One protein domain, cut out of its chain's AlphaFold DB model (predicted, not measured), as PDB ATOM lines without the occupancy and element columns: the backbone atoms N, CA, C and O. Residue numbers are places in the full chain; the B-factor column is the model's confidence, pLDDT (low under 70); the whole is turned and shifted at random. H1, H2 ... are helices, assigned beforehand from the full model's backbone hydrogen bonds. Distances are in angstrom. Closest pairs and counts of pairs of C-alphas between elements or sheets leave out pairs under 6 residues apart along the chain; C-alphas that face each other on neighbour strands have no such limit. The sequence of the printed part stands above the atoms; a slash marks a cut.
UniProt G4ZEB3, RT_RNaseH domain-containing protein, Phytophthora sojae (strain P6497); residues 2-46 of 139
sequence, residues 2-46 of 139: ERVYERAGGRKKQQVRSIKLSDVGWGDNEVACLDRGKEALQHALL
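AT A GLANCE: This is residues 2 to 46 of the 139 residues of the protein "RT_RNaseH domain-containing protein" of Phytophthora sojae (strain P6497) (UniProt G4ZEB3). One long helix, H4, sticks out as a free arm from a small head made of three short helices, in which H1 touches both H2 and H3 while H2 and H3 stay apart from each other. The arm makes much of the length of this only just extended shape, close to loose, with a radius of gyration of the C-alphas of 14.3 A and spans of 42 by 20 by 14 A. The printed part has 45 residues with four named helices, H1 to H4 in order, and no named strand: all helix.

HOW THE PARTS SIT: Look first at H4, residues 28 to 45, which touches no helix; residues 26 to 46 stand free. In the head, H1, residues 2 to 8, touches H2, residues 13 to 16, the closest C-alphas being those of Ala 8 and Val 16, 5.4 A apart. H1 also touches H3, residues 21 to 24, with the C-alphas of Arg 3 and Val 24 closest at 6.0 A. H2 and H3 are apart. In H1 and H4 every O i to N i+4 pair is within hydrogen-bond range; H2 and H3 are too short for such a pair, and each has its 1 O i to N i+3 pair within range.

IN THESE COORDINATES: Find C-alpha 28 at (-24.995, -15.155, -37.631); from there H4 runs 25.6 A to C-alpha 45 at (-20.778, 9.996, -39.806). H1 begins at C-alpha 2, (-42.939, -10.325, -41.657), and spans 9.8 A; H2 and H3 each span 5.4 A.

THE WHOLE: The C-alphas of Gly 9 and Leu 46 are the two farthest apart, 42.7 A. The printed part has no cut, and its three links are tight. Mean pLDDT of the printed part is 88.5; residue 46 is under 70.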
ATOM      1  N   GLU A   2     -41.866  -9.473 -41.089       84.75
ATOM      2  CA  GLU A   2     -42.939 -10.325 -41.657       84.75
ATOM      3  C   GLU A   2     -42.952 -11.757 -41.090       84.75
ATOM      4  O   GLU A   2     -43.972 -12.207 -40.582       84.75
ATOM      5  N   ARG A   3     -41.782 -12.408 -41.006       85.62
ATOM      6  CA  ARG A   3     -41.631 -13.746 -40.396       85.62
ATOM      7  C   ARG A   3     -42.048 -13.809 -38.919       85.62
ATOM      8  O   ARG A   3     -42.520 -14.840 -38.448       85.62
ATOM      9  N   VAL A   4     -41.879 -12.709 -38.177       86.44
ATOM     10  CA  VAL A   4     -42.347 -12.598 -36.783       86.44
ATOM     11  C   VAL A   4     -43.871 -12.557 -36.753       86.44
ATOM     12  O   VAL A   4     -44.476 -13.232 -35.929       86.44
ATOM     13  N   TYR A   5     -44.492 -11.797 -37.657       90.31
ATOM     14  CA  TYR A   5     -45.947 -11.656 -37.728       90.31
ATOM     15  C   TYR A   5     -46.643 -12.940 -38.169       90.31
ATOM     16  O   TYR A   5     -47.646 -13.319 -37.566       90.31
ATOM     17  N   GLU A   6     -46.088 -13.629 -39.165       88.06
ATOM     18  CA  GLU A   6     -46.559 -14.945 -39.602       88.06
ATOM     19  C   GLU A   6     -46.519 -15.945 -38.443       88.06
ATOM     20  O   GLU A   6     -47.519 -16.599 -38.150       88.06
ATOM     21  N   ARG A   7     -45.398 -16.002 -37.711       87.19
ATOM     22  CA  ARG A   7     -45.239 -16.921 -36.578       87.19
ATOM     23  C   ARG A   7     -46.102 -16.552 -35.369       87.19
ATOM     24  O   ARG A   7     -46.559 -17.441 -34.658       87.19
ATOM     25  N   ALA A   8     -46.332 -15.264 -35.131       88.12
ATOM     26  CA  ALA A   8     -47.202 -14.778 -34.064       88.12
ATOM     27  C   ALA A   8     -48.705 -14.893 -34.398       88.12
ATOM     28  O   ALA A   8     -49.540 -14.687 -33.514       88.12
ATOM     29  N   GLY A   9     -49.064 -15.169 -35.660       89.25
ATOM     30  CA  GLY A   9     -50.453 -15.178 -36.128       89.25
ATOM     31  C   GLY A   9     -51.126 -13.800 -36.065       89.25
ATOM     32  O   GLY A   9     -52.348 -13.701 -35.956       89.25
ATOM     33  N   GLY A  10     -50.339 -12.720 -36.062       88.62
ATOM     34  CA  GLY A  10     -50.843 -11.358 -35.918       88.62
ATOM     35  C   GLY A  10     -49.750 -10.322 -35.673       88.62
ATOM     36  O   GLY A  10     -48.587 -10.641 -35.436       88.62
ATOM     37  N   ARG A  11     -50.137  -9.044 -35.739       90.38
ATOM     38  CA  ARG A  11     -49.215  -7.894 -35.669       90.38
ATOM     39  C   ARG A  11     -49.266  -7.134 -34.338       90.38
ATOM     40  O   ARG A  11     -48.525  -6.174 -34.156       90.38
ATOM     41  N   LYS A  12     -50.138  -7.516 -33.395       90.31
ATOM     42  CA  LYS A  12     -50.264  -6.794 -32.117       90.31
ATOM     43  C   LYS A  12     -49.028  -7.034 -31.248       90.31
ATOM     44  O   LYS A  12     -48.578  -8.171 -31.124       90.31
ATOM     45  N   LYS A  13     -48.547  -5.990 -30.556       85.38
ATOM     46  CA  LYS A  13     -47.380  -6.034 -29.643       85.38
ATOM     47  C   LYS A  13     -47.398  -7.246 -28.703       85.38
ATOM     48  O   LYS A  13     -46.383  -7.913 -28.537       85.38
ATOM     49  N   GLN A  14     -48.557  -7.549 -28.115       86.38
ATOM     50  CA  GLN A  14     -48.715  -8.672 -27.187       86.38
ATOM     51  C   GLN A  14     -48.493 -10.041 -27.850       86.38
ATOM     52  O   GLN A  14     -47.967 -10.935 -27.198       86.38
ATOM     53  N   GLN A  15     -48.851 -10.192 -29.128       85.62
ATOM     54  CA  GLN A  15     -48.685 -11.439 -29.882       85.62
ATOM     55  C   GLN A  15     -47.224 -11.659 -30.293       85.62
ATOM     56  O   GLN A  15     -46.724 -12.776 -30.254       85.62
ATOM     57  N   VAL A  16     -46.527 -10.585 -30.668       90.69
ATOM     58  CA  VAL A  16     -45.164 -10.675 -31.215       90.69
ATOM     59  C   VAL A  16     -44.077 -10.687 -30.140       90.69
ATOM     60  O   VAL A  16     -42.996 -11.214 -30.380       90.69
ATOM     61  N   ARG A  17     -44.351 -10.148 -28.941       88.94
ATOM     62  CA  ARG A  17     -43.365  -9.999 -27.851       88.94
ATOM     63  C   ARG A  17     -42.708 -11.316 -27.425       88.94
ATOM     64  O   ARG A  17     -41.567 -11.297 -26.978       88.94
ATOM     65  N   SER A  18     -43.428 -12.433 -27.495       86.12
ATOM     66  CA  SER A  18     -42.928 -13.741 -27.054       86.12
ATOM     67  C   SER A  18     -42.085 -14.467 -28.103       86.12
ATOM     68  O   SER A  18     -41.475 -15.483 -27.778       86.12
ATOM     69  N   ILE A  19     -42.055 -13.985 -29.349       89.81
ATOM     70  CA  ILE A  19     -41.300 -14.622 -30.427       89.81
ATOM     71  C   ILE A  19     -39.834 -14.214 -30.309       89.81
ATOM     72  O   ILE A  19     -39.493 -13.038 -30.454       89.81
ATOM     73  N   LYS A  20     -38.951 -15.185 -30.066       88.50
ATOM     74  CA  LYS A  20     -37.511 -14.931 -30.108       88.50
ATOM     75  C   LYS A  20     -37.083 -14.726 -31.554       88.50
ATOM     76  O   LYS A  20     -37.497 -15.468 -32.442       88.50
ATOM     77  N   LEU A  21     -36.210 -13.748 -31.782       89.00
ATOM     78  CA  LEU A  21     -35.679 -13.468 -33.117       89.00
ATOM     79  C   LEU A  21     -34.907 -14.670 -33.692       89.00
ATOM     80  O   LEU A  21     -35.011 -14.946 -34.886       89.00
ATOM     81  N   SER A  22     -34.226 -15.443 -32.839       89.31
ATOM     82  CA  SER A  22     -33.577 -16.707 -33.218       89.31
ATOM     83  C   SER A  22     -34.540 -17.697 -33.876       89.31
ATOM     84  O   SER A  22     -34.173 -18.394 -34.817       89.31
ATOM     85  N   ASP A  23     -35.800 -17.719 -33.435       89.19
ATOM     86  CA  ASP A  23     -36.807 -18.684 -33.887       89.19
ATOM     87  C   ASP A  23     -37.420 -18.299 -35.247       89.19
ATOM     88  O   ASP A  23     -38.210 -19.055 -35.815       89.19
ATOM     89  N   VAL A  24     -37.077 -17.115 -35.765       90.56
ATOM     90  CA  VAL A  24     -37.532 -16.582 -37.061       90.56
ATOM     91  C   VAL A  24     -36.369 -16.247 -37.999       90.56
ATOM     92  O   VAL A  24     -36.532 -15.491 -38.962       90.56
ATOM     93  N   GLY A  25     -35.205 -16.846 -37.739       87.25
ATOM     94  CA  GLY A  25     -34.037 -16.752 -38.607       87.25
ATOM     95  C   GLY A  25     -33.202 -15.496 -38.394       87.25
ATOM     96  O   GLY A  25     -32.653 -14.995 -39.360       87.25
ATOM     97  N   TRP A  26     -33.127 -14.971 -37.169       90.44
ATOM     98  CA  TRP A  26     -32.039 -14.077 -36.776       90.44
ATOM     99  C   TRP A  26     -30.869 -14.917 -36.264       90.44
ATOM    100  O   TRP A  26     -30.890 -15.380 -35.121       90.44
ATOM    101  N   GLY A  27     -29.880 -15.144 -37.122       91.12
ATOM    102  CA  GLY A  27     -28.655 -15.869 -36.803       91.12
ATOM    103  C   GLY A  27     -27.411 -15.066 -37.172       91.12
ATOM    104  O   GLY A  27     -27.439 -13.837 -37.253       91.12
ATOM    105  N   ASP A  28     -26.308 -15.771 -37.405       94.25
ATOM    106  CA  ASP A  28     -24.995 -15.155 -37.631       94.25
ATOM    107  C   ASP A  28     -24.966 -14.250 -38.871       94.25
ATOM    108  O   ASP A  28     -24.293 -13.220 -38.875       94.25
ATOM    109  N   ASN A  29     -25.737 -14.583 -39.911       93.69
ATOM    110  CA  ASN A  29     -25.821 -13.779 -41.132       93.69
ATOM    111  C   ASN A  29     -26.470 -12.411 -40.882       93.69
ATOM    112  O   ASN A  29     -25.983 -11.397 -41.384       93.69
ATOM    113  N   GLU A  30     -27.564 -12.370 -40.119       93.25
ATOM    114  CA  GLU A  30     -28.275 -11.141 -39.763       93.25
ATOM    115  C   GLU A  30     -27.437 -10.276 -38.822       93.25
ATOM    116  O   GLU A  30     -27.368  -9.063 -39.017       93.25
ATOM    117  N   VAL A  31     -26.747 -10.895 -37.856       93.75
ATOM    118  CA  VAL A  31     -25.788 -10.203 -36.980       93.75
ATOM    119  C   VAL A  31     -24.659  -9.588 -37.807       93.75
ATOM    120  O   VAL A  31     -24.430  -8.384 -37.720       93.75
ATOM    121  N   ALA A  32     -24.028 -10.363 -38.694       95.75
ATOM    122  CA  ALA A  32     -22.971  -9.862 -39.568       95.75
ATOM    123  C   ALA A  32     -23.468  -8.755 -40.515       95.75
ATOM    124  O   ALA A  32     -22.733  -7.819 -40.823       95.75
ATOM    125  N   CYS A  33     -24.713  -8.839 -40.993       95.25
ATOM    126  CA  CYS A  33     -25.327  -7.786 -41.801       95.25
ATOM    127  C   CYS A  33     -25.521  -6.494 -40.999       95.25
ATOM    128  O   CYS A  33     -25.149  -5.419 -41.470       95.25
ATOM    129  N   LEU A  34     -26.052  -6.603 -39.778       94.25
ATOM    130  CA  LEU A  34     -26.225  -5.471 -38.874       94.25
ATOM    131  C   LEU A  34     -24.883  -4.804 -38.561       94.25
ATOM    132  O   LEU A  34     -24.792  -3.578 -38.590       94.25
ATOM    133  N   ASP A  35     -23.845  -5.591 -38.290       95.88
ATOM    134  CA  ASP A  35     -22.529  -5.057 -37.952       95.88
ATOM    135  C   ASP A  35     -21.867  -4.358 -39.144       95.88
ATOM    136  O   ASP A  35     -21.365  -3.247 -38.977       95.88
ATOM    137  N   ARG A  36     -21.994  -4.895 -40.368       95.75
ATOM    138  CA  ARG A  36     -21.599  -4.162 -41.589       95.75
ATOM    139  C   ARG A  36     -22.357  -2.842 -41.745       95.75
ATOM    140  O   ARG A  36     -21.781  -1.847 -42.175       95.75
ATOM    141  N   GLY A  37     -23.643  -2.816 -41.394       94.56
ATOM    142  CA  GLY A  37     -24.444  -1.590 -41.403       94.56
ATOM    143  C   GLY A  37     -23.926  -0.543 -40.414       94.56
ATOM    144  O   GLY A  37     -23.818   0.631 -40.761       94.56
ATOM    145  N   LYS A  38     -23.551  -0.962 -39.200       91.81
ATOM    146  CA  LYS A  38     -22.940  -0.072 -38.199       91.81
ATOM    147  C   LYS A  38     -21.600   0.480 -38.678       91.81
ATOM    148  O   LYS A  38     -21.366   1.673 -38.529       91.81
ATOM    149  N   GLU A  39     -20.754  -0.360 -39.265       91.62
ATOM    150  CA  GLU A  39     -19.450   0.048 -39.798       91.62
ATOM    151  C   GLU A  39     -19.613   1.075 -40.929       91.62
ATOM    152  O   GLU A  39     -18.999   2.143 -40.904       91.62
ATOM    153  N   ALA A  40     -20.535   0.831 -41.865       90.12
ATOM    154  CA  ALA A  40     -20.860   1.789 -42.921       90.12
ATOM    155  C   ALA A  40     -21.351   3.137 -42.361       90.12
ATOM    156  O   ALA A  40     -20.930   4.194 -42.834       90.12
ATOM    157  N   LEU A  41     -22.204   3.117 -41.330       87.19
ATOM    158  CA  LEU A  41     -22.671   4.335 -40.661       87.19
ATOM    159  C   LEU A  41     -21.531   5.085 -39.964       87.19
ATOM    160  O   LEU A  41     -21.465   6.307 -40.066       87.19
ATOM    161  N   GLN A  42     -20.620   4.378 -39.294       85.38
ATOM    162  CA  GLN A  42     -19.450   4.990 -38.658       85.38
ATOM    163  C   GLN A  42     -18.569   5.721 -39.678       85.38
ATOM    164  O   GLN A  42     -18.126   6.836 -39.409       85.38
ATOM    165  N   HIS A  43     -18.372   5.139 -40.864       80.94
ATOM    166  CA  HIS A  43     -17.620   5.779 -41.945       80.94
ATOM    167  C   HIS A  43     -18.346   6.970 -42.583       80.94
ATOM    168  O   HIS A  43     -17.685   7.896 -43.042       80.94
ATOM    169  N   ALA A  44     -19.680   6.971 -42.608       77.31
ATOM    170  CA  ALA A  44     -20.469   8.078 -43.151       77.31
ATOM    171  C   ALA A  44     -20.613   9.264 -42.175       77.31
ATOM    172  O   ALA A  44     -20.813  10.399 -42.605       77.31
ATOM    173  N   LEU A  45     -20.543   9.006 -40.865       71.19
ATOM    174  CA  LEU A  45     -20.778   9.996 -39.806       71.19
ATOM    175  C   LEU A  45     -19.590  10.920 -39.527       71.19
ATOM    176  O   LEU A  45     -19.769  12.005 -38.980       71.19
ATOM    177  N   LEU A  46     -18.385  10.497 -39.879       65.06
ATOM    178  CA  LEU A  46     -17.163  11.270 -39.705       65.06
ATOM    179  C   LEU A  46     -16.822  11.870 -41.059       65.06
ATOM    180  O   LEU A  46     -16.615  11.076 -41.963       65.06
TER     181      LEU A  46